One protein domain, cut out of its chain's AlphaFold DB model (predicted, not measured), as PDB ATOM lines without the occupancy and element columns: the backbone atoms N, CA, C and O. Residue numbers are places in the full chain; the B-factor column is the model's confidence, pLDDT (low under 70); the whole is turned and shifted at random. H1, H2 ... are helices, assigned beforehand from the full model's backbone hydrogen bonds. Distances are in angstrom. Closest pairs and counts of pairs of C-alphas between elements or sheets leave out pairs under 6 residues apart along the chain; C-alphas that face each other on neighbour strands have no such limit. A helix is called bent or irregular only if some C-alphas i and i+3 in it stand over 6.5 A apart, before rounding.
ATOM      1  N   ASP A   2     -25.536  17.379  14.189       77.56
ATOM      2  CA  ASP A   2     -25.232  17.093  12.774       77.56
ATOM      3  C   ASP A   2     -24.156  16.015  12.553       77.56
ATOM      4  O   ASP A   2     -24.135  15.367  11.508       77.56
ATOM      5  N   LEU A   3     -23.262  15.822  13.532       86.06
ATOM      6  CA  LEU A   3     -22.220  14.799  13.508       86.06
ATOM      7  C   LEU A   3     -22.806  13.396  13.282       86.06
ATOM      8  O   LEU A   3     -22.374  12.715  12.360       86.06
ATOM      9  N   LEU A   4     -23.827  12.992  14.052       88.75
ATOM     10  CA  LEU A   4     -24.393  11.636  13.986       88.75
ATOM     11  C   LEU A   4     -25.043  11.342  12.632       88.75
ATOM     12  O   LEU A   4     -24.942  10.237  12.118       88.75
ATOM     13  N   ILE A   5     -25.665  12.336  12.005       89.31
ATOM     14  CA  ILE A   5     -26.253  12.160  10.671       89.31
ATOM     15  C   ILE A   5     -25.180  12.051   9.593       89.31
ATOM     16  O   ILE A   5     -25.363  11.335   8.615       89.31
ATOM     17  N   LYS A   6     -24.050  12.741   9.759       89.25
ATOM     18  CA  LYS A   6     -22.929  12.695   8.810       89.25
ATOM     19  C   LYS A   6     -22.081  11.430   8.965       89.25
ATOM     20  O   LYS A   6     -21.349  11.072   8.046       89.25
ATOM     21  N   MET A   7     -22.171  10.744  10.104       93.50
ATOM     22  CA  MET A   7     -21.432   9.509  10.348       93.50
ATOM     23  C   MET A   7     -21.934   8.366   9.465       93.50
ATOM     24  O   MET A   7     -23.129   8.217   9.199       93.50
ATOM     25  N   LYS A   8     -20.995   7.530   9.016       94.00
ATOM     26  CA  LYS A   8     -21.307   6.314   8.263       94.00
ATOM     27  C   LYS A   8     -22.035   5.321   9.174       94.00
ATOM     28  O   LYS A   8     -21.723   5.219  10.360       94.00
ATOM     29  N   HIS A   9     -22.976   4.571   8.601       93.62
ATOM     30  CA  HIS A   9     -23.836   3.621   9.318       93.62
ATOM     31  C   HIS A   9     -23.051   2.640  10.202       93.62
ATOM     32  O   HIS A   9     -23.435   2.421  11.347       93.62
ATOM     33  N   TYR A  10     -21.908   2.131   9.726       93.94
ATOM     34  CA  TYR A  10     -21.076   1.206  10.498       93.94
ATOM     35  C   TYR A  10     -20.449   1.846  11.745       93.94
ATOM     36  O   TYR A  10     -20.253   1.159  12.738       93.94
ATOM     37  N   VAL A  11     -20.155   3.153  11.743       95.62
ATOM     38  CA  VAL A  11     -19.575   3.820  12.923       95.62
ATOM     39  C   VAL A  11     -20.629   3.952  14.014       95.62
ATOM     40  O   VAL A  11     -20.370   3.637  15.170       95.62
ATOM     41  N   ILE A  12     -21.840   4.368  13.643       95.00
ATOM     42  CA  ILE A  12     -22.958   4.484  14.585       95.00
ATOM     43  C   ILE A  12     -23.334   3.092  15.115       95.00
ATOM     44  O   ILE A  12     -23.546   2.929  16.311       95.00
ATOM     45  N   PHE A  13     -23.326   2.073  14.250       95.38
ATOM     46  CA  PHE A  13     -23.510   0.675  14.641       95.38
ATOM     47  C   PHE A  13     -22.468   0.231  15.678       95.38
ATOM     48  O   PHE A  13     -22.827  -0.338  16.707       95.38
ATOM     49  N   LEU A  14     -21.186   0.518  15.434       95.94
ATOM     50  CA  LEU A  14     -20.108   0.162  16.354       95.94
ATOM     51  C   LEU A  14     -20.242   0.873  17.700       95.94
ATOM     52  O   LEU A  14     -19.980   0.257  18.722       95.94
ATOM     53  N   ILE A  15     -20.682   2.130  17.732       96.25
ATOM     54  CA  ILE A  15     -20.875   2.843  19.001       96.25
ATOM     55  C   ILE A  15     -22.084   2.287  19.758       96.25
ATOM     56  O   ILE A  15     -21.986   2.045  20.958       96.25
ATOM     57  N   ILE A  16     -23.212   2.071  19.074       95.31
ATOM     58  CA  ILE A  16     -24.449   1.664  19.747       95.31
ATOM     59  C   ILE A  16     -24.422   0.195  20.168       95.31
ATOM     60  O   ILE A  16     -24.864  -0.115  21.265       95.31
ATOM     61  N   ALA A  17     -23.937  -0.706  19.314       95.50
ATOM     62  CA  ALA A  17     -23.947  -2.144  19.578       95.50
ATOM     63  C   ALA A  17     -22.542  -2.708  19.807       95.50
ATOM     64  O   ALA A  17     -22.350  -3.532  20.696       95.50
ATOM     65  N   GLY A  18     -21.551  -2.248  19.040       96.50
ATOM     66  CA  GLY A  18     -20.179  -2.751  19.132       96.50
ATOM     67  C   GLY A  18     -19.529  -2.494  20.493       96.50
ATOM     68  O   GLY A  18     -18.985  -3.426  21.073       96.50
ATOM     69  N   ILE A  19     -19.619  -1.272  21.032       96.69
ATOM     70  CA  ILE A  19     -19.049  -0.930  22.343       96.69
ATOM     71  C   ILE A  19     -19.694  -1.773  23.455       96.69
ATOM     72  O   ILE A  19     -18.937  -2.488  24.110       96.69
ATOM     73  N   PRO A  20     -21.034  -1.792  23.647       96.31
ATOM     74  CA  PRO A  20     -21.652  -2.664  24.649       96.31
ATOM     75  C   PRO A  20     -21.304  -4.142  24.483       96.31
ATOM     76  O   PRO A  20     -21.096  -4.844  25.471       96.31
ATOM     77  N   PHE A  21     -21.234  -4.622  23.237       96.38
ATOM     78  CA  PHE A  21     -20.893  -6.009  22.950       96.38
ATOM     79  C   PHE A  21     -19.454  -6.326  23.361       96.38
ATOM     80  O   PHE A  21     -19.225  -7.312  24.050       96.38
ATOM     81  N   ILE A  22     -18.489  -5.478  22.992       97.12
ATOM     82  CA  ILE A  22     -17.077  -5.664  23.341       97.12
ATOM     83  C   ILE A  22     -16.877  -5.550  24.853       97.12
ATOM     84  O   ILE A  22     -16.159  -6.372  25.419       97.12
ATOM     85  N   THR A  23     -17.515  -4.585  25.525       96.12
ATOM     86  CA  THR A  23     -17.418  -4.472  26.988       96.12
ATOM     87  C   THR A  23     -18.026  -5.689  27.674       96.12
ATOM     88  O   THR A  23     -17.387  -6.248  28.558       96.12
ATOM     89  N   SER A  24     -19.196  -6.159  27.225       94.44
ATOM     90  CA  SER A  24     -19.835  -7.373  27.756       94.44
ATOM     91  C   SER A  24     -18.982  -8.620  27.514       94.44
ATOM     92  O   SER A  24     -18.827  -9.465  28.389       94.44
ATOM     93  N   LEU A  25     -18.425  -8.773  26.316       96.25
ATOM     94  CA  LEU A  25     -17.600  -9.924  25.966       96.25
ATOM     95  C   LEU A  25     -16.287  -9.912  26.755       96.25
ATOM     96  O   LEU A  25     -15.889 -10.937  27.301       96.25
ATOM     97  N   GLY A  26     -15.653  -8.746  26.885       94.62
ATOM     98  CA  GLY A  26     -14.440  -8.567  27.676       94.62
ATOM     99  C   GLY A  26     -14.651  -8.888  29.155       94.62
ATOM    100  O   GLY A  26     -13.834  -9.597  29.744       94.62
ATOM    101  N   THR A  27     -15.757  -8.438  29.756       92.44
ATOM    102  CA  THR A  27     -16.065  -8.742  31.162       92.44
ATOM    103  C   THR A  27     -16.329 -10.230  31.377       92.44
ATOM    104  O   THR A  27     -15.783 -10.803  32.320       92.44
ATOM    105  N   ASN A  28     -17.065 -10.886  30.473       91.62
ATOM    106  CA  ASN A  28     -17.307 -12.330  30.535       91.62
ATOM    107  C   ASN A  28     -16.021 -13.154  30.368       91.62
ATOM    108  O   ASN A  28     -15.783 -14.074  31.144       91.62
ATOM    109  N   ILE A  29     -15.158 -12.815  29.403       94.50
ATOM    110  CA  ILE A  29     -13.861 -13.494  29.230       94.50
ATOM    111  C   ILE A  29     -12.995 -13.323  30.477       94.50
ATOM    112  O   ILE A  29     -12.389 -14.284  30.945       94.50
ATOM    113  N   THR A  30     -12.962 -12.115  31.039       92.50
ATOM    114  CA  THR A  30     -12.187 -11.833  32.250       92.50
ATOM    115  C   THR A  30     -12.672 -12.684  33.423       92.50
ATOM    116  O   THR A  30     -11.854 -13.294  34.110       92.50
ATOM    117  N   TYR A  31     -13.993 -12.806  33.592       88.06
ATOM    118  CA  TYR A  31     -14.600 -13.673  34.601       88.06
ATOM    119  C   TYR A  31     -14.216 -15.147  34.404       88.06
ATOM    120  O   TYR A  31     -13.750 -15.797  35.336       88.06
ATOM    121  N   LEU A  32     -14.326 -15.658  33.173       91.00
ATOM    122  CA  LEU A  32     -13.972 -17.042  32.835       91.00
ATOM    123  C   LEU A  32     -12.474 -17.341  32.991       91.00
ATOM    124  O   LEU A  32     -12.104 -18.472  33.289       91.00
ATOM    125  N   SER A  33     -11.613 -16.339  32.807       93.19
ATOM    126  CA  SER A  33     -10.162 -16.481  32.969       93.19
ATOM    127  C   SER A  33      -9.697 -16.546  34.429       93.19
ATOM    128  O   SER A  33      -8.524 -16.816  34.677       93.19
ATOM    129  N   GLY A  34     -10.585 -16.280  35.397       90.25
ATOM    130  CA  GLY A  34     -10.236 -16.229  36.819       90.25
ATOM    131  C   GLY A  34      -9.387 -15.014  37.210       90.25
ATOM    132  O   GLY A  34      -8.742 -15.026  38.258       90.25
ATOM    133  N   ALA A  35      -9.354 -13.967  36.380       88.56
ATOM    134  CA  ALA A  35      -8.604 -12.754  36.675       88.56
ATOM    135  C   ALA A  35      -9.148 -12.055  37.933       88.56
ATOM    136  O   ALA A  35     -10.356 -11.903  38.114       88.56
ATOM    137  N   SER A  36      -8.247 -11.564  38.784       85.06
ATOM    138  CA  SER A  36      -8.565 -10.976  40.090       85.06
ATOM    139  C   SER A  36      -9.031  -9.514  40.017       85.06
ATOM    140  O   SER A  36      -8.599  -8.682  40.818       85.06
ATOM    141  N   LEU A  37      -9.867  -9.158  39.036       87.19
ATOM    142  CA  LEU A  37     -10.480  -7.829  39.012       87.19
ATOM    143  C   LEU A  37     -11.689  -7.789  39.957       87.19
ATOM    144  O   LEU A  37     -12.471  -8.742  39.976       87.19
ATOM    145  N   PRO A  38     -11.891  -6.690  40.710       88.69
ATOM    146  CA  PRO A  38     -13.080  -6.544  41.539       88.69
ATOM    147  C   PRO A  38     -14.355  -6.673  40.682       88.69
ATOM    148  O   PRO A  38     -14.461  -5.981  39.660       88.69
ATOM    149  N   PRO A  39     -15.351  -7.489  41.085       84.56
ATOM    150  CA  PRO A  39     -16.593  -7.670  40.324       84.56
ATOM    151  C   PRO A  39     -17.310  -6.350  40.013       84.56
ATOM    152  O   PRO A  39     -17.827  -6.154  38.913       84.56
ATOM    153  N   GLN A  40     -17.256  -5.399  40.951       86.88
ATOM    154  CA  GLN A  40     -17.823  -4.064  40.781       86.88
ATOM    155  C   GLN A  40     -17.188  -3.299  39.612       86.88
ATOM    156  O   GLN A  40     -17.884  -2.608  38.870       86.88
ATOM    157  N   THR A  41     -15.872  -3.427  39.415       90.12
ATOM    158  CA  THR A  41     -15.156  -2.762  38.322       90.12
ATOM    159  C   THR A  41     -15.605  -3.307  36.972       90.12
ATOM    160  O   THR A  41     -15.907  -2.526  36.071       90.12
ATOM    161  N   LEU A  42     -15.716  -4.633  36.841       90.50
ATOM    162  CA  LEU A  42     -16.204  -5.277  35.619       90.50
ATOM    163  C   LEU A  42     -17.653  -4.884  35.312       90.50
ATOM    164  O   LEU A  42     -17.968  -4.525  34.178       90.50
ATOM    165  N   SER A  43     -18.513  -4.880  36.332       90.25
ATOM    166  CA  SER A  43     -19.902  -4.442  36.194       90.25
ATOM    167  C   SER A  43     -19.983  -2.987  35.715       90.25
ATOM    168  O   SER A  43     -20.674  -2.683  34.742       90.25
ATOM    169  N   ASN A  44     -19.221  -2.076  36.331       92.31
ATOM    170  CA  ASN A  44     -19.216  -0.656  35.966       92.31
ATOM    171  C   ASN A  44     -18.698  -0.410  34.537       92.31
ATOM    172  O   ASN A  44     -19.230   0.456  33.842       92.31
ATOM    173  N   ILE A  45     -17.699  -1.173  34.073       93.88
ATOM    174  CA  ILE A  45     -17.232  -1.123  32.676       93.88
ATOM    175  C   ILE A  45     -18.368  -1.515  31.725       93.88
ATOM    176  O   ILE A  45     -18.581  -0.850  30.708       93.88
ATOM    177  N   ASN A  46     -19.123  -2.562  32.065       93.62
ATOM    178  CA  ASN A  46     -20.244  -2.995  31.245       93.62
ATOM    179  C   ASN A  46     -21.366  -1.946  31.195       93.62
ATOM    180  O   ASN A  46     -21.856  -1.618  30.113       93.62
ATOM    181  N   LEU A  47     -21.725  -1.366  32.348       94.44
ATOM    182  CA  LEU A  47     -22.699  -0.276  32.422       94.44
ATOM    183  C   LEU A  47     -22.263   0.923  31.579       94.44
ATOM    184  O   LEU A  47     -23.073   1.466  30.833       94.44
ATOM    185  N   ALA A  48     -20.995   1.332  31.665       95.94
ATOM    186  CA  ALA A  48     -20.477   2.440  30.870       95.94
ATOM    187  C   ALA A  48     -20.615   2.168  29.362       95.94
ATOM    188  O   ALA A  48     -21.065   3.042  28.621       95.94
ATOM    189  N   GLY A  49     -20.300   0.945  28.918       96.12
ATOM    190  CA  GLY A  49     -20.509   0.521  27.533       96.12
ATOM    191  C   GLY A  49     -21.973   0.632  27.107       96.12
ATOM    192  O   GLY A  49     -22.273   1.276  26.100       96.12
ATOM    193  N   LEU A  50     -22.893   0.082  27.908       95.75
ATOM    194  CA  LEU A  50     -24.340   0.158  27.672       95.75
ATOM    195  C   LEU A  50     -24.857   1.603  27.626       95.75
ATOM    196  O   LEU A  50     -25.615   1.945  26.718       95.75
ATOM    197  N   LEU A  51     -24.425   2.464  28.553       96.62
ATOM    198  CA  LEU A  51     -24.809   3.877  28.592       96.62
ATOM    199  C   LEU A  51     -24.372   4.610  27.325       96.62
ATOM    200  O   LEU A  51     -25.180   5.328  26.736       96.62
ATOM    201  N   ILE A  52     -23.133   4.402  26.865       97.19
ATOM    202  CA  ILE A  52     -22.647   4.984  25.604       97.19
ATOM    203  C   ILE A  52     -23.555   4.565  24.446       97.19
ATOM    204  O   ILE A  52     -23.946   5.412  23.634       97.19
ATOM    205  N   GLY A  53     -23.925   3.283  24.388       95.44
ATOM    206  CA  GLY A  53     -24.782   2.774  23.327       95.44
ATOM    207  C   GLY A  53     -26.182   3.387  23.358       95.44
ATOM    208  O   GLY A  53     -26.640   3.949  22.362       95.44
ATOM    209  N   VAL A  54     -26.829   3.367  24.523       95.38
ATOM    210  CA  VAL A  54     -28.184   3.899  24.731       95.38
ATOM    211  C   VAL A  54     -28.236   5.399  24.456       95.38
ATOM    212  O   VAL A  54     -29.066   5.847  23.668       95.38
ATOM    213  N   ILE A  55     -27.314   6.182  25.019       96.25
ATOM    214  CA  ILE A  55     -27.244   7.629  24.780       96.25
ATOM    215  C   ILE A  55     -27.081   7.911  23.285       96.25
ATOM    216  O   ILE A  55     -27.801   8.740  22.726       96.25
ATOM    217  N   THR A  56     -26.182   7.191  22.610       96.06
ATOM    218  CA  THR A  56     -25.960   7.373  21.171       96.06
ATOM    219  C   THR A  56     -27.200   7.014  20.355       96.06
ATOM    220  O   THR A  56     -27.528   7.733  19.413       96.06
ATOM    221  N   PHE A  57     -27.927   5.955  20.723       95.44
ATOM    222  CA  PHE A  57     -29.166   5.556  20.053       95.44
ATOM    223  C   PHE A  57     -30.257   6.623  20.160       95.44
ATOM    224  O   PHE A  57     -30.805   7.049  19.142       95.44
ATOM    225  N   TYR A  58     -30.524   7.121  21.368       95.38
ATOM    226  CA  TYR A  58     -31.520   8.173  21.580       95.38
ATOM    227  C   TYR A  58     -31.130   9.480  20.879       95.38
ATOM    228  O   TYR A  58     -31.967  10.099  20.217       95.38
ATOM    229  N   LEU A  59     -29.855   9.880  20.945       94.38
ATOM    230  CA  LEU A  59     -29.354  11.053  20.222       94.38
ATOM    231  C   LEU A  59     -29.438  10.880  18.701       94.38
ATOM    232  O   LEU A  59     -29.697  11.854  17.991       94.38
ATOM    233  N   TRP A  60     -29.239   9.662  18.195       95.44
ATOM    234  CA  TRP A  60     -29.402   9.352  16.780       95.44
ATOM    235  C   TRP A  60     -30.863   9.526  16.349       95.44
ATOM    236  O   TRP A  60     -31.110  10.313  15.433       95.44
ATOM    237  N   ILE A  61     -31.827   8.906  17.047       94.00
ATOM    238  CA  ILE A  61     -33.268   9.072  16.764       94.00
ATOM    239  C   ILE A  61     -33.639  10.559  16.778       94.00
ATOM    240  O   ILE A  61     -34.246  11.065  15.833       94.00
ATOM    241  N   TRP A  62     -33.228  11.272  17.830       93.56
ATOM    242  CA  TRP A  62     -33.506  12.695  18.000       93.56
ATOM    243  C   TRP A  62     -32.972  13.516  16.828       93.56
ATOM    244  O   TRP A  62     -33.683  14.330  16.238       93.56
ATOM    245  N   SER A  63     -31.711  13.284  16.458       91.94
ATOM    246  CA  SER A  63     -31.073  13.980  15.348       91.94
ATOM    247  C   SER A  63     -31.823  13.734  14.039       91.94
ATOM    248  O   SER A  63     -32.089  14.693  13.311       91.94
ATOM    249  N   VAL A  64     -32.195  12.484  13.747       92.19
ATOM    250  CA  VAL A  64     -32.920  12.106  12.526       92.19
ATOM    251  C   VAL A  64     -34.283  12.798  12.455       92.19
ATOM    252  O   VAL A  64     -34.568  13.447  11.450       92.19
ATOM    253  N   ILE A  65     -35.083  12.742  13.525       91.25
ATOM    254  CA  ILE A  65     -36.399  13.400  13.589       91.25
ATOM    255  C   ILE A  65     -36.269  14.907  13.354       91.25
ATOM    256  O   ILE A  65     -37.015  15.466  12.548       91.25
ATOM    257  N   LEU A  66     -35.297  15.565  13.997       88.75
ATOM    258  CA  LEU A  66     -35.074  17.002  13.824       88.75
ATOM    259  C   LEU A  66     -34.725  17.367  12.376       88.75
ATOM    260  O   LEU A  66     -35.249  18.344  11.844       88.75
ATOM    261  N   HIS A  67     -33.828  16.616  11.739       88.44
ATOM    262  CA  HIS A  67     -33.354  16.958  10.397       88.44
ATOM    263  C   HIS A  67     -34.363  16.602   9.312       88.44
ATOM    264  O   HIS A  67     -34.534  17.385   8.381       88.44
ATOM    265  N   LEU A  68     -35.064  15.472   9.439       89.31
ATOM    266  CA  LEU A  68     -36.147  15.128   8.521       89.31
ATOM    267  C   LEU A  68     -37.304  16.123   8.645       89.31
ATOM    268  O   LEU A  68     -37.802  16.586   7.626       89.31
ATOM    269  N   SER A  69     -37.659  16.547   9.863       87.38
ATOM    270  CA  SER A  69     -38.657  17.610  10.063       87.38
ATOM    271  C   SER A  69     -38.254  18.917   9.370       87.38
ATOM    272  O   SER A  69     -39.071  19.529   8.688       87.38
ATOM    273  N   LYS A  70     -36.978  19.326   9.477       83.44
ATOM    274  CA  LYS A  70     -36.449  20.506   8.764       83.44
ATOM    275  C   LYS A  70     -36.498  20.344   7.242       83.44
ATOM    276  O   LYS A  70     -36.792  21.303   6.540       83.44
ATOM    277  N   ALA A  71     -36.224  19.145   6.731       82.62
ATOM    278  CA  ALA A  71     -36.184  18.848   5.298       82.62
ATOM    279  C   ALA A  71     -37.538  18.983   4.592       82.62
ATOM    280  O   ALA A  71     -37.581  19.099   3.366       82.62
ATOM    281  N   MET A  72     -38.635  18.930   5.347       78.31
ATOM    282  CA  MET A  72     -39.979  18.975   4.784       78.31
ATOM    283  C   MET A  72     -40.531  20.395   4.623       78.31
ATOM    284  O   MET A  72     -41.591  20.518   4.029       78.31
ATOM    285  N   ASP A  73     -39.845  21.444   5.102       64.56
ATOM    286  CA  ASP A  73     -40.218  22.877   4.991       64.56
ATOM    287  C   ASP A  73     -41.719  23.182   5.208       64.56
ATOM    288  O   ASP A  73     -42.309  24.134   4.695       64.56
ATOM    289  N   THR A  74     -42.393  22.329   5.974       53.09
ATOM    290  CA  THR A  74     -43.823  22.429   6.211       53.09
ATOM    291  C   THR A  74     -44.029  23.106   7.549       53.09
ATOM    292  O   THR A  74     -43.903  22.466   8.591       53.09
ATOM    293  N   LYS A  75     -44.502  24.358   7.522       49.53
ATOM    294  CA  LYS A  75     -45.169  25.033   8.659       49.53
ATOM    295  C   LYS A  75     -46.216  24.156   9.385       49.53
ATOM    296  O   LYS A  75     -46.634  24.508  10.481       49.53
ATOM    297  N   LYS A  76     -46.657  23.042   8.783       47.66
ATOM    298  CA  LYS A  76     -47.634  22.080   9.320       47.66
ATOM    299  C   LYS A  76     -47.052  20.956  10.183       47.66
ATOM    300  O   LYS A  76     -47.796  20.381  10.965       47.66
ATOM    301  N   ILE A  77     -45.767  20.635  10.057       52.53
ATOM    302  CA  ILE A  77     -45.133  19.565  10.837       52.53
ATOM    303  C   ILE A  77     -43.994  20.223  11.590       52.53
ATOM    304  O   ILE A  77     -42.822  20.108  11.237       52.53
ATOM    305  N   THR A  78     -44.352  20.998  12.614       48.69
ATOM    306  CA  THR A  78     -43.377  21.320  13.651       48.69
ATOM    307  C   THR A  78     -42.790  19.989  14.108       48.69
ATOM    308  O   THR A  78     -43.533  19.017  14.263       48.69
ATOM    309  N   ALA A  79     -41.466  19.910  14.273       52.16
ATOM    310  CA  ALA A  79     -40.856  18.840  15.053       52.16
ATOM    311  C   ALA A  79     -41.542  18.908  16.418       52.16
ATOM    312  O   ALA A  79     -41.204  19.781  17.219       52.16
ATOM    313  N   SER A  80     -42.640  18.164  16.590       58.28
ATOM    314  CA  SER A  80     -43.615  18.567  17.590       58.28
ATOM    315  C   SER A  80     -42.912  18.426  18.928       58.28
ATOM    316  O   SER A  80     -42.243  17.420  19.200       58.28
ATOM    317  N   SER A  81     -42.975  19.477  19.738       63.34
ATOM    318  CA  SER A  81     -42.415  19.474  21.086       63.34
ATOM    319  C   SER A  81     -42.861  18.226  21.855       63.34
ATOM    320  O   SER A  81     -42.100  17.698  22.657       63.34
ATOM    321  N   THR A  82     -44.037  17.686  21.522       70.81
ATOM    322  CA  THR A  82     -44.582  16.421  22.012       70.81
ATOM    323  C   THR A  82     -43.723  15.198  21.671       70.81
ATOM    324  O   THR A  82     -43.487  14.390  22.561       70.81
ATOM    325  N   PHE A  83     -43.218  15.036  20.441       78.88
ATOM    326  CA  PHE A  83     -42.359  13.885  20.096       78.88
ATOM    327  C   PHE A  83     -40.970  13.991  20.723       78.88
ATOM    328  O   PHE A  83     -40.411  12.986  21.161       78.88
ATOM    329  N   SER A  84     -40.441  15.213  20.802       82.62
ATOM    330  CA  SER A  84     -39.192  15.495  21.517       82.62
ATOM    331  C   SER A  84     -39.348  15.181  23.011       82.62
ATOM    332  O   SER A  84     -38.494  14.528  23.603       82.62
ATOM    333  N   LEU A  85     -40.481  15.557  23.611       88.62
ATOM    334  CA  LEU A  85     -40.805  15.231  24.997       88.62
ATOM    335  C   LEU A  85     -40.996  13.722  25.202       88.62
ATOM    336  O   LEU A  85     -40.442  13.178  26.147       88.62
ATOM    337  N   ALA A  86     -41.720  13.033  24.316       92.62
ATOM    338  CA  ALA A  86     -41.914  11.584  24.391       92.62
ATOM    339  C   ALA A  86     -40.575  10.829  24.371       92.62
ATOM    340  O   ALA A  86     -40.337   9.965  25.217       92.62
ATOM    341  N   LEU A  87     -39.678  11.204  23.454       94.12
ATOM    342  CA  LEU A  87     -38.348  10.610  23.357       94.12
ATOM    343  C   LEU A  87     -37.497  10.922  24.597       94.12
ATOM    344  O   LEU A  87     -36.800  10.038  25.086       94.12
ATOM    345  N   LEU A  88     -37.584  12.147  25.131       94.38
ATOM    346  CA  LEU A  88     -36.886  12.549  26.356       94.38
ATOM    347  C   LEU A  88     -37.382  11.773  27.581       94.38
ATOM    348  O   LEU A  88     -36.574  11.292  28.368       94.38
ATOM    349  N   VAL A  89     -38.699  11.633  27.740       94.62
ATOM    350  CA  VAL A  89     -39.308  10.883  28.845       94.62
ATOM    351  C   VAL A  89     -38.899   9.413  28.764       94.62
ATOM    352  O   VAL A  89     -38.447   8.852  29.760       94.62
ATOM    353  N   SER A  90     -38.970   8.811  27.572       96.12
ATOM    354  CA  SER A  90     -38.475   7.450  27.341       96.12
ATOM    355  C   SER A  90     -36.989   7.316  27.696       96.12
ATOM    356  O   SER A  90     -36.603   6.398  28.416       96.12
ATOM    357  N   PHE A  91     -36.159   8.266  27.258       96.06
ATOM    358  CA  PHE A  91     -34.729   8.284  27.558       96.06
ATOM    359  C   PHE A  91     -34.458   8.322  29.063       96.06
ATOM    360  O   PHE A  91     -33.732   7.474  29.574       96.06
ATOM    361  N   VAL A  92     -35.068   9.263  29.789       95.62
ATOM    362  CA  VAL A  92     -34.859   9.423  31.235       95.62
ATOM    363  C   VAL A  92     -35.252   8.151  31.985       95.62
ATOM    364  O   VAL A  92     -34.458   7.640  32.771       95.62
ATOM    365  N   PHE A  93     -36.432   7.591  31.708       94.56
ATOM    366  CA  PHE A  93     -36.864   6.358  32.366       94.56
ATOM    367  C   PHE A  93     -36.038   5.137  31.950       94.56
ATOM    368  O   PHE A  93     -35.783   4.274  32.785       94.56
ATOM    369  N   GLY A  94     -35.571   5.070  30.700       92.81
ATOM    370  CA  GLY A  94     -34.653   4.024  30.245       92.81
ATOM    371  C   GLY A  94     -33.302   4.074  30.964       92.81
ATOM    372  O   GLY A  94     -32.784   3.040  31.377       92.81
ATOM    373  N   ILE A  95     -32.753   5.271  31.187       94.25
ATOM    374  CA  ILE A  95     -31.514   5.452  31.955       94.25
ATOM    375  C   ILE A  95     -31.724   5.082  33.427       94.25
ATOM    376  O   ILE A  95     -30.928   4.324  33.977       94.25
ATOM    377  N   LEU A  96     -32.805   5.557  34.054       91.38
ATOM    378  CA  LEU A  96     -33.135   5.203  35.441       91.38
ATOM    379  C   LEU A  96     -33.289   3.689  35.617       91.38
ATOM    380  O   LEU A  96     -32.782   3.131  36.586       91.38
ATOM    381  N   ALA A  97     -33.923   3.022  34.655       89.25
ATOM    382  CA  ALA A  97     -34.039   1.574  34.635       89.25
ATOM    383  C   ALA A  97     -32.680   0.872  34.580       89.25
ATOM    384  O   ALA A  97     -32.445  -0.061  35.342       89.25
ATOM    385  N   LEU A  98     -31.774   1.323  33.705       90.94
ATOM    386  CA  LEU A  98     -30.431   0.749  33.605       90.94
ATOM    387  C   LEU A  98     -29.668   0.867  34.921       90.94
ATOM    388  O   LEU A  98     -29.068  -0.111  35.353       90.94
ATOM    389  N   PHE A  99     -29.729   2.026  35.581       90.19
ATOM    390  CA  PHE A  99     -29.121   2.195  36.902       90.19
ATOM    391  C   PHE A  99     -29.761   1.283  37.945       90.19
ATOM    392  O   PHE A  99     -29.040   0.614  38.678       90.19
ATOM    393  N   TYR A 100     -31.090   1.207  37.970       85.88
ATOM    394  CA  TYR A 100     -31.822   0.347  38.893       85.88
ATOM    395  C   TYR A 100     -31.428  -1.132  38.749       85.88
ATOM    396  O   TYR A 100     -31.152  -1.800  39.744       85.88
ATOM    397  N   PHE A 101     -31.358  -1.649  37.518       84.38
ATOM    398  CA  PHE A 101     -30.939  -3.031  37.274       84.38
ATOM    399  C   PHE A 101     -29.445  -3.243  37.539       84.38
ATOM    400  O   PHE A 101     -29.062  -4.300  38.037       84.38
ATOM    401  N   HIS A 102     -28.602  -2.245  37.262       85.25
ATOM    402  CA  HIS A 102     -27.162  -2.308  37.526       85.25
ATOM    403  C   HIS A 102     -26.829  -2.412  39.012       85.25
ATOM    404  O   HIS A 102     -25.941  -3.168  39.393       85.25
ATOM    405  N   THR A 103     -27.553  -1.690  39.868       81.75
ATOM    406  CA  THR A 103     -27.370  -1.770  41.325       81.75
ATOM    407  C   THR A 103     -27.966  -3.044  41.931       81.75
ATOM    408  O   THR A 103     -27.991  -3.172  43.147       81.75
ATOM    409  N   GLY A 104     -28.447  -3.986  41.109       72.00
ATOM    410  CA  GLY A 104     -29.033  -5.259  41.534       72.00
ATOM    411  C   GLY A 104     -30.541  -5.214  41.804       72.00
ATOM    412  O   GLY A 104     -31.105  -6.217  42.238       72.00
ATOM    413  N   GLY A 105     -31.220  -4.093  41.527       70.56
ATOM    414  CA  GLY A 105     -32.668  -3.936  41.707       70.56
ATOM    415  C   GLY A 105     -33.165  -4.360  43.099       70.56
ATOM    416  O   GLY A 105     -32.484  -4.139  44.101       70.56
ATOM    417  N   PRO A 122     -43.993  -6.167  46.341       74.62
ATOM    418  CA  PRO A 122     -44.441  -6.508  44.992       74.62
ATOM    419  C   PRO A 122     -44.970  -5.262  44.263       74.62
ATOM    420  O   PRO A 122     -44.939  -5.177  43.037       74.62
ATOM    421  N   SER A 123     -45.395  -4.258  45.038       80.06
ATOM    422  CA  SER A 123     -45.825  -2.947  44.567       80.06
ATOM    423  C   SER A 123     -44.745  -2.187  43.781       80.06
ATOM    424  O   SER A 123     -45.053  -1.643  42.722       80.06
ATOM    425  N   LEU A 124     -43.481  -2.193  44.225       79.69
ATOM    426  CA  LEU A 124     -42.392  -1.478  43.546       79.69
ATOM    427  C   LEU A 124     -42.049  -2.128  42.205       79.69
ATOM    428  O   LEU A 124     -41.853  -1.421  41.216       79.69
ATOM    429  N   THR A 125     -42.052  -3.462  42.146       79.88
ATOM    430  CA  THR A 125     -41.854  -4.218  40.901       79.88
ATOM    431  C   THR A 125     -42.928  -3.881  39.875       79.88
ATOM    432  O   THR A 125     -42.616  -3.628  38.712       79.88
ATOM    433  N   ILE A 126     -44.194  -3.845  40.303       86.69
ATOM    434  CA  ILE A 126     -45.331  -3.520  39.434       86.69
ATOM    435  C   ILE A 126     -45.221  -2.080  38.922       86.69
ATOM    436  O   ILE A 126     -45.360  -1.847  37.722       86.69
ATOM    437  N   ILE A 127     -44.926  -1.117  39.803       88.06
ATOM    438  CA  ILE A 127     -44.749   0.292  39.422       88.06
ATOM    439  C   ILE A 127     -43.618   0.433  38.399       88.06
ATOM    440  O   ILE A 127     -43.798   1.086  37.370       88.06
ATOM    441  N   LEU A 128     -42.471  -0.210  38.638       87.06
ATOM    442  CA  LEU A 128     -41.347  -0.170  37.710       87.06
ATOM    443  C   LEU A 128     -41.708  -0.802  36.361       87.06
ATOM    444  O   LEU A 128     -41.417  -0.214  35.323       87.06
ATOM    445  N   ALA A 129     -42.381  -1.955  36.356       89.19
ATOM    446  CA  ALA A 129     -42.829  -2.606  35.127       89.19
ATOM    447  C   ALA A 129     -43.758  -1.696  34.304       89.19
ATOM    448  O   ALA A 129     -43.596  -1.591  33.089       89.19
ATOM    449  N   ILE A 130     -44.678  -0.981  34.961       92.81
ATOM    450  CA  ILE A 130     -45.555   0.004  34.312       92.81
ATOM    451  C   ILE A 130     -44.732   1.156  33.721       92.81
ATOM    452  O   ILE A 130     -44.933   1.521  32.562       92.81
ATOM    453  N   ILE A 131     -43.780   1.710  34.475       91.62
ATOM    454  CA  ILE A 131     -42.908   2.797  34.005       91.62
ATOM    455  C   ILE A 131     -42.080   2.354  32.791       91.62
ATOM    456  O   ILE A 131     -41.986   3.088  31.806       91.62
ATOM    457  N   LEU A 132     -41.519   1.143  32.825       91.50
ATOM    458  CA  LEU A 132     -40.774   0.560  31.709       91.50
ATOM    459  C   LEU A 132     -41.658   0.356  30.483       91.50
ATOM    460  O   LEU A 132     -41.250   0.684  29.371       91.50
ATOM    461  N   PHE A 133     -42.879  -0.137  30.682       94.75
ATOM    462  CA  PHE A 133     -43.844  -0.324  29.608       94.75
ATOM    463  C   PHE A 133     -44.228   1.007  28.947       94.75
ATOM    464  O   PHE A 133     -44.255   1.105  27.717       94.75
ATOM    465  N   ILE A 134     -44.463   2.053  29.744       94.44
ATOM    466  CA  ILE A 134     -44.715   3.411  29.242       94.44
ATOM    467  C   ILE A 134     -43.489   3.926  28.483       94.44
ATOM    468  O   ILE A 134     -43.625   4.410  27.360       94.44
ATOM    469  N   SER A 135     -42.290   3.782  29.051       94.31
ATOM    470  CA  SER A 135     -41.039   4.211  28.418       94.31
ATOM    471  C   SER A 135     -40.814   3.535  27.061       94.31
ATOM    472  O   SER A 135     -40.500   4.211  26.076       94.31
ATOM    473  N   LEU A 136     -41.043   2.221  26.980       94.38
ATOM    474  CA  LEU A 136     -40.957   1.455  25.740       94.38
ATOM    475  C   LEU A 136     -42.019   1.909  24.732       94.38
ATOM    476  O   LEU A 136     -41.708   2.112  23.562       94.38
ATOM    477  N   SER A 137     -43.254   2.131  25.178       95.94
ATOM    478  CA  SER A 137     -44.339   2.619  24.319       95.94
ATOM    479  C   SER A 137     -44.012   3.988  23.714       95.94
ATOM    480  O   SER A 137     -44.224   4.206  22.521       95.94
ATOM    481  N   LEU A 138     -43.434   4.899  24.503       95.81
ATOM    482  CA  LEU A 138     -42.982   6.205  24.021       95.81
ATOM    483  C   LEU A 138     -41.836   6.083  23.008       95.81
ATOM    484  O   LEU A 138     -41.862   6.771  21.988       95.81
ATOM    485  N   LEU A 139     -40.883   5.169  23.229       95.12
ATOM    486  CA  LEU A 139     -39.835   4.872  22.247       95.12
ATOM    487  C   LEU A 139     -40.437   4.377  20.926       95.12
ATOM    488  O   LEU A 139     -40.062   4.869  19.861       95.12
ATOM    489  N   LEU A 140     -41.394   3.445  20.979       95.12
ATOM    490  CA  LEU A 140     -42.074   2.923  19.790       95.12
ATOM    491  C   LEU A 140     -42.807   4.030  19.026       95.12
ATOM    492  O   LEU A 140     -42.725   4.083  17.800       95.12
ATOM    493  N   ILE A 141     -43.464   4.953  19.733       93.94
ATOM    494  CA  ILE A 141     -44.101   6.129  19.125       93.94
ATOM    495  C   ILE A 141     -43.058   7.005  18.414       93.94
ATOM    496  O   ILE A 141     -43.291   7.430  17.280       93.94
ATOM    497  N   SER A 142     -41.899   7.249  19.031       93.69
ATOM    498  CA  SER A 142     -40.812   8.021  18.414       93.69
ATOM    499  C   SER A 142     -40.220   7.330  17.182       93.69
ATOM    500  O   SER A 142     -39.991   7.994  16.170       93.69
ATOM    501  N   LEU A 143     -40.016   6.009  17.217       94.75
ATOM    502  CA  LEU A 143     -39.541   5.234  16.062       94.75
ATOM    503  C   LEU A 143     -40.566   5.227  14.922       94.75
ATOM    504  O   LEU A 143     -40.203   5.385  13.757       94.75
ATOM    505  N   ASN A 144     -41.852   5.106  15.251       93.94
ATOM    506  CA  ASN A 144     -42.936   5.202  14.281       93.94
ATOM    507  C   ASN A 144     -42.971   6.585  13.614       93.94
ATOM    508  O   ASN A 144     -43.118   6.694  12.397       93.94
ATOM    509  N   HIS A 145     -42.772   7.648  14.396       92.38
ATOM    510  CA  HIS A 145     -42.678   9.002  13.864       92.38
ATOM    511  C   HIS A 145     -41.444   9.193  12.968       92.38
ATOM    512  O   HIS A 145     -41.554   9.792  11.901       92.38
ATOM    513  N   LEU A 146     -40.289   8.637  13.346       93.88
ATOM    514  CA  LEU A 146     -39.085   8.633  12.510       93.88
ATOM    515  C   LEU A 146     -39.345   7.964  11.153       93.88
ATOM    516  O   LEU A 146     -38.988   8.530  10.119       93.88
ATOM    517  N   ALA A 147     -39.988   6.794  11.145       94.88
ATOM    518  CA  ALA A 147     -40.333   6.076   9.919       94.88
ATOM    519  C   ALA A 147     -41.294   6.880   9.033       94.88
ATOM    520  O   ALA A 147     -41.054   7.031   7.833       94.88
ATOM    521  N   TYR A 148     -42.335   7.464   9.634       92.88
ATOM    522  CA  TYR A 148     -43.265   8.361   8.949       92.88
ATOM    523  C   TYR A 148     -42.536   9.536   8.283       92.88
ATOM    524  O   TYR A 148     -42.718   9.775   7.089       92.88
ATOM    525  N   LEU A 149     -41.671  10.236   9.028       92.12
ATOM    526  CA  LEU A 149     -40.907  11.377   8.519       92.12
ATOM    527  C   LEU A 149     -39.964  10.981   7.384       92.12
ATOM    528  O   LEU A 149     -39.826  11.729   6.420       92.12
ATOM    529  N   LEU A 150     -39.324   9.814   7.478       93.94
ATOM    530  CA  LEU A 150     -38.415   9.337   6.442       93.94
ATOM    531  C   LEU A 150     -39.161   9.106   5.126       93.94
ATOM    532  O   LEU A 150     -38.768   9.656   4.100       93.94
ATOM    533  N   VAL A 151     -40.261   8.350   5.159       93.69
ATOM    534  CA  VAL A 151     -41.038   8.046   3.948       93.69
ATOM    535  C   VAL A 151     -41.712   9.299   3.392       93.69
ATOM    536  O   VAL A 151     -41.746   9.493   2.176       93.69
ATOM    537  N   MET A 152     -42.199  10.187   4.261       91.38
ATOM    538  CA  MET A 152     -42.763  11.467   3.842       91.38
ATOM    539  C   MET A 152     -41.720  12.337   3.128       91.38
ATOM    540  O   MET A 152     -42.001  12.885   2.061       91.38
ATOM    541  N   ALA A 153     -40.500  12.418   3.667       90.75
ATOM    542  CA  ALA A 153     -39.410  13.180   3.068       90.75
ATOM    543  C   ALA A 153     -38.882  12.551   1.763       90.75
ATOM    544  O   ALA A 153     -38.468  13.281   0.862       90.75
ATOM    545  N   GLU A 154     -38.929  11.221   1.623       91.50
ATOM    546  CA  GLU A 154     -38.600  10.519   0.372       91.50
ATOM    547  C   GLU A 154     -39.639  10.779  -0.727       91.50
ATOM    548  O   GLU A 154     -39.281  11.023  -1.880       91.50
ATOM    549  N   ARG A 155     -40.931  10.725  -0.384       89.88
ATOM    550  CA  ARG A 155     -42.027  10.779  -1.365       89.88
ATOM    551  C   ARG A 155     -42.576  12.182  -1.609       89.88
ATOM    552  O   ARG A 155     -43.342  12.363  -2.550       89.88
ATOM    553  N   ASN A 156     -42.206  13.162  -0.783       87.81
ATOM    554  CA  ASN A 156     -42.751  14.527  -0.790       87.81
ATOM    555  C   ASN A 156     -44.292  14.578  -0.718       87.81
ATOM    556  O   ASN A 156     -44.914  15.509  -1.224       87.81
ATOM    557  N   ARG A 157     -44.915  13.572  -0.096       87.50
ATOM    558  CA  ARG A 157     -46.359  13.495   0.166       87.50
ATOM    559  C   ARG A 157     -46.608  12.755   1.469       87.50
ATOM    560  O   ARG A 157     -45.758  11.976   1.897       87.50
ATOM    561  N   GLU A 158     -47.781  12.953   2.061       87.75
ATOM    562  CA  GLU A 158     -48.190  12.199   3.247       87.75
ATOM    563  C   GLU A 158     -48.273  10.693   2.914       87.75
ATOM    564  O   GLU A 158     -48.941  10.307   1.942       87.75
ATOM    565  N   PRO A 159     -47.545   9.831   3.650       90.25
ATOM    566  CA  PRO A 159     -47.551   8.399   3.409       90.25
ATOM    567  C   PRO A 159     -48.731   7.718   4.106       90.25
ATOM    568  O   PRO A 159     -49.102   8.055   5.233       90.25
ATOM    569  N   HIS A 160     -49.291   6.698   3.461       91.75
ATOM    570  CA  HIS A 160     -50.267   5.826   4.112       91.75
ATOM    571  C   HIS A 160     -49.573   4.927   5.152       91.75
ATOM    572  O   HIS A 160     -48.393   4.608   5.012       91.75
ATOM    573  N   LYS A 161     -50.298   4.464   6.186       89.19
ATOM    574  CA  LYS A 161     -49.734   3.644   7.284       89.19
ATOM    575  C   LYS A 161     -48.966   2.410   6.806       89.19
ATOM    576  O   LYS A 161     -47.936   2.059   7.368       89.19
ATOM    577  N   THR A 162     -49.448   1.775   5.744       93.50
ATOM    578  CA  THR A 162     -48.810   0.595   5.144       93.50
ATOM    579  C   THR A 162     -47.498   0.915   4.429       93.50
ATOM    580  O   THR A 162     -46.661   0.031   4.289       93.50
ATOM    581  N   GLU A 163     -47.296   2.160   3.989       92.31
ATOM    582  CA  GLU A 163     -46.126   2.561   3.200       92.31
ATOM    583  C   GLU A 163     -44.876   2.781   4.048       92.31
ATOM    584  O   GLU A 163     -43.784   2.680   3.505       92.31
ATOM    585  N   TYR A 164     -45.029   3.089   5.343       93.88
ATOM    586  CA  TYR A 164     -43.910   3.301   6.270       93.88
ATOM    587  C   TYR A 164     -43.789   2.220   7.352       93.88
ATOM    588  O   TYR A 164     -42.885   2.272   8.185       93.88
ATOM    589  N   PHE A 165     -44.688   1.230   7.368       94.06
ATOM    590  CA  PHE A 165     -44.639   0.150   8.353       94.06
ATOM    591  C   PHE A 165     -43.337  -0.656   8.249       94.06
ATOM    592  O   PHE A 165     -42.754  -1.019   9.266       94.06
ATOM    593  N   SER A 166     -42.836  -0.884   7.029       93.94
ATOM    594  CA  SER A 166     -41.575  -1.606   6.826       93.94
ATOM    595  C   SER A 166     -40.377  -0.853   7.418       93.94
ATOM    596  O   SER A 166     -39.494  -1.449   8.031       93.94
ATOM    597  N   GLU A 167     -40.388   0.475   7.318       94.44
ATOM    598  CA  GLU A 167     -39.393   1.388   7.867       94.44
ATOM    599  C   GLU A 167     -39.465   1.446   9.387       94.44
ATOM    600  O   GLU A 167     -38.425   1.489  10.042       94.44
ATOM    601  N   PHE A 168     -40.672   1.391   9.954       95.31
ATOM    602  CA  PHE A 168     -40.861   1.262  11.393       95.31
ATOM    603  C   PHE A 168     -40.266  -0.049  11.913       95.31
ATOM    604  O   PHE A 168     -39.496  -0.026  12.871       95.31
ATOM    605  N   ILE A 169     -40.550  -1.178  11.254       95.31
ATOM    606  CA  ILE A 169     -39.962  -2.471  11.625       95.31
ATOM    607  C   ILE A 169     -38.442  -2.442  11.469       95.31
ATOM    608  O   ILE A 169     -37.739  -2.899  12.364       95.31
ATOM    609  N   MET A 170     -37.906  -1.844  10.401       94.38
ATOM    610  CA  MET A 170     -36.460  -1.645  10.286       94.38
ATOM    611  C   MET A 170     -35.916  -0.824  11.459       94.38
ATOM    612  O   MET A 170     -34.924  -1.222  12.052       94.38
ATOM    613  N   ALA A 171     -36.567   0.274  11.844       93.81
ATOM    614  CA  ALA A 171     -36.123   1.101  12.968       93.81
ATOM    615  C   ALA A 171     -36.187   0.355  14.312       93.81
ATOM    616  O   ALA A 171     -35.348   0.588  15.181       93.81
ATOM    617  N   LEU A 172     -37.155  -0.555  14.460       92.69
ATOM    618  CA  LEU A 172     -37.342  -1.398  15.637       92.69
ATOM    619  C   LEU A 172     -36.316  -2.534  15.732       92.69
ATOM    620  O   LEU A 172     -35.834  -2.822  16.826       92.69
ATOM    621  N   VAL A 173     -35.964  -3.172  14.609       91.25
ATOM    622  CA  VAL A 173     -34.976  -4.266  14.541       91.25
ATOM    623  C   VAL A 173     -33.561  -3.681  14.589       91.25
ATOM    624  O   VAL A 173     -32.742  -3.793  13.674       91.25
ATOM    625  N   PHE A 174     -33.277  -2.990  15.684       82.62
ATOM    626  CA  PHE A 174     -31.977  -2.427  15.987       82.62
ATOM    627  C   PHE A 174     -31.029  -3.536  16.488       82.62
ATOM    628  O   PHE A 174     -31.473  -4.409  17.233       82.62
ATOM    629  N   PRO A 175     -29.731  -3.547  16.119       85.88
ATOM    630  CA  PRO A 175     -28.984  -2.558  15.328       85.88
ATOM    631  C   PRO A 175     -29.028  -2.748  13.805       85.88
ATOM    632  O   PRO A 175     -28.503  -1.907  13.074       85.88
ATOM    633  N   ILE A 176     -29.636  -3.828  13.305       89.50
ATOM    634  CA  ILE A 176     -29.633  -4.191  11.874       89.50
ATOM    635  C   ILE A 176     -30.300  -3.101  11.026       89.50
ATOM    636  O   ILE A 176     -29.782  -2.717   9.978       89.50
ATOM    637  N   GLY A 177     -31.396  -2.525  11.513       90.31
ATOM    638  CA  GLY A 177     -32.100  -1.419  10.870       90.31
ATOM    639  C   GLY A 177     -31.229  -0.227  10.504       90.31
ATOM    640  O   GLY A 177     -31.429   0.404   9.467       90.31
ATOM    641  N   LEU A 178     -30.222   0.063  11.327       92.88
ATOM    642  CA  LEU A 178     -29.342   1.212  11.151       92.88
ATOM    643  C   LEU A 178     -28.534   1.135   9.850       92.88
ATOM    644  O   LEU A 178     -28.287   2.165   9.221       92.88
ATOM    645  N   TRP A 179     -28.165  -0.076   9.420       92.56
ATOM    646  CA  TRP A 179     -27.452  -0.299   8.159       92.56
ATOM    647  C   TRP A 179     -28.264   0.145   6.945       92.56
ATOM    648  O   TRP A 179     -27.698   0.675   5.989       92.56
ATOM    649  N   PHE A 180     -29.585  -0.019   6.994       93.75
ATOM    650  CA  PHE A 180     -30.476   0.330   5.892       93.75
ATOM    651  C   PHE A 180     -31.010   1.760   6.009       93.75
ATOM    652  O   PHE A 180     -31.074   2.484   5.013       93.75
ATOM    653  N   LEU A 181     -31.356   2.195   7.222       94.81
ATOM    654  CA  LEU A 181     -31.965   3.503   7.459       94.81
ATOM    655  C   LEU A 181     -30.964   4.648   7.313       94.81
ATOM    656  O   LEU A 181     -31.271   5.636   6.650       94.81
ATOM    657  N   GLN A 182     -29.760   4.530   7.878       95.00
ATOM    658  CA  GLN A 182     -28.802   5.641   7.888       95.00
ATOM    659  C   GLN A 182     -28.402   6.103   6.469       95.00
ATOM    660  O   GLN A 182     -28.463   7.308   6.210       95.00
ATOM    661  N   PRO A 183     -28.060   5.218   5.505       94.00
ATOM    662  CA  PRO A 183     -27.775   5.647   4.134       94.00
ATOM    663  C   PRO A 183     -28.986   6.275   3.430       94.00
ATOM    664  O   PRO A 183     -28.818   7.207   2.643       94.00
ATOM    665  N   ARG A 184     -30.209   5.792   3.699       94.00
ATOM    666  CA  ARG A 184     -31.447   6.373   3.146       94.00
ATOM    667  C   ARG A 184     -31.674   7.788   3.668       94.00
ATOM    668  O   ARG A 184     -31.842   8.706   2.870       94.00
ATOM    669  N   ILE A 185     -31.564   7.982   4.982       94.25
ATOM    670  CA  ILE A 185     -31.669   9.297   5.630       94.25
ATOM    671  C   ILE A 185     -30.660  10.275   5.016       94.25
ATOM    672  O   ILE A 185     -31.025  11.384   4.631       94.25
ATOM    673  N   GLN A 186     -29.401   9.860   4.850       93.69
ATOM    674  CA  GLN A 186     -28.374  10.699   4.229       93.69
ATOM    675  C   GLN A 186     -28.715  11.080   2.786       93.69
ATOM    676  O   GLN A 186     -28.542  12.240   2.418       93.69
ATOM    677  N   LYS A 187     -29.230  10.146   1.974       92.31
ATOM    678  CA  LYS A 187     -29.659  10.431   0.594       92.31
ATOM    679  C   LYS A 187     -30.766  11.483   0.552       92.31
ATOM    680  O   LYS A 187     -30.664  12.433  -0.226       92.31
ATOM    681  N   VAL A 188     -31.779  11.344   1.406       91.94
ATOM    682  CA  VAL A 188     -32.891  12.302   1.511       91.94
ATOM    683  C   VAL A 188     -32.371  13.678   1.903       91.94
ATOM    684  O   VAL A 188     -32.616  14.656   1.198       91.94
ATOM    685  N   LEU A 189     -31.584  13.764   2.973       90.62
ATOM    686  CA  LEU A 189     -31.068  15.041   3.464       90.62
ATOM    687  C   LEU A 189     -30.093  15.702   2.480       90.62
ATOM    688  O   LEU A 189     -30.112  16.924   2.331       90.62
ATOM    689  N   ALA A 190     -29.284  14.916   1.768       89.19
ATOM    690  CA  ALA A 190     -28.402  15.424   0.722       89.19
ATOM    691  C   ALA A 190     -29.185  15.970  -0.479       89.19
ATOM    692  O   ALA A 190     -28.826  17.016  -1.014       89.19
ATOM    693  N   SER A 191     -30.282  15.313  -0.875       86.81
ATOM    694  CA  SER A 191     -31.158  15.804  -1.953       86.81
ATOM    695  C   SER A 191     -31.812  17.152  -1.625       86.81
ATOM    696  O   SER A 191     -32.130  17.922  -2.526       86.81
ATOM    697  N   LYS A 192     -31.959  17.454  -0.331       82.75
ATOM    698  CA  LYS A 192     -32.543  18.690   0.202       82.75
ATOM    699  C   LYS A 192     -31.494  19.748   0.572       82.75
ATOM    700  O   LYS A 192     -31.841  20.761   1.164       82.75
ATOM    701  N   GLY A 193     -30.213  19.511   0.271       79.62
ATOM    702  CA  GLY A 193     -29.123  20.450   0.568       79.62
ATOM    703  C   GLY A 193     -28.774  20.592   2.057       79.62
ATOM    704  O   GLY A 193     -27.994  21.466   2.416       79.62
TER     705      GLY A 193
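What this domain is: This is residues 2 to 105 and 122 to 193 of the 199 residues of an uncharacterized protein of Echinicola strongylocentroti (UniProt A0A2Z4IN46). The two longest helices, H3 and H5, draw together near their last residues as a V, and H4 packs on both of them. Bent H2 folds along H3, its arm H2b making a hairpin with it, while H7 packs where H3 and H5 meet, with short H1 beside H3 and H7 and H6 bridging H5 and H7. The printed part has 176 residues with seven named helices, H1 to H7 in order, and no named strand; the class is all helix. It is only just compact, close to loose, with a radius of gyration of the C-alphas of 18.4 A and spans of 59 by 40 by 26 A.

Where its parts are: H1 is residues 2 to 6, beginning at C-alpha 2 (-25.232, 17.093, 12.774). H2, residues 9 to 32, was assigned as one helix by its hydrogen bonds but is bent, with C-alphas 16 and 19 6.5 A apart; its arms are H2a, 9 to 16, and H2b, 19 to 32. H3, residues 39 to 71, is 48.1 A long, and H4, residues 81 to 102, 31.3 A. H5, residues 122 to 155, is 49.5 A long and begins at C-alpha 122 (-44.441, -6.508, 44.992). H6, residues 161 to 172, is irregular, with C-alphas 163 and 166 7.2 A apart. H7, residues 176 to 191, ends at C-alpha 191 (-31.158, 15.804, -1.953).

How they stand to each other: H3, H4, H5 and H7 form a bundle, a group of helices gathered together. H1 touches H3, closest at the C-alphas of Leu 4 and Trp 60, 6.2 A. H2b and H3 are a helical hairpin at a shallow tilt of 13 degrees, closest at the C-alphas of Pro 20 and Gly 49, 4.4 A. H3 and H4 are another, at 8 degrees, with the C-alphas of Tyr 58 and Phe 91 closest, 6.8 A. H4 and H5 touch at a steep tilt of 42 degrees, opposite ways, closest at the C-alphas of Ser 90 and Ser 135, 4.3 A. H6 touches H5, closest at the C-alphas of Phe 168 and Ala 147, 5.1 A. H7 touches H6, closest at the C-alphas of Gly 177 and Met 170, 4.4 A. H2b and H4 are apart. Every O i to N i+4 pair is within hydrogen-bond range in H1, H2a, H2b, H3, H4 and H5, but 6 of 8 in H6 and 9 of 12 in H7.

The domain as a whole: The C-alphas farthest apart, those of Gly 34 and Lys 75, are 61.0 A apart. Residues 106 to 121 are not printed, and C-alphas 105 and 122 are 12.5 A apart across this cut. Of the links printed whole, none is long. Residues 73 to 81 have pLDDT under 70.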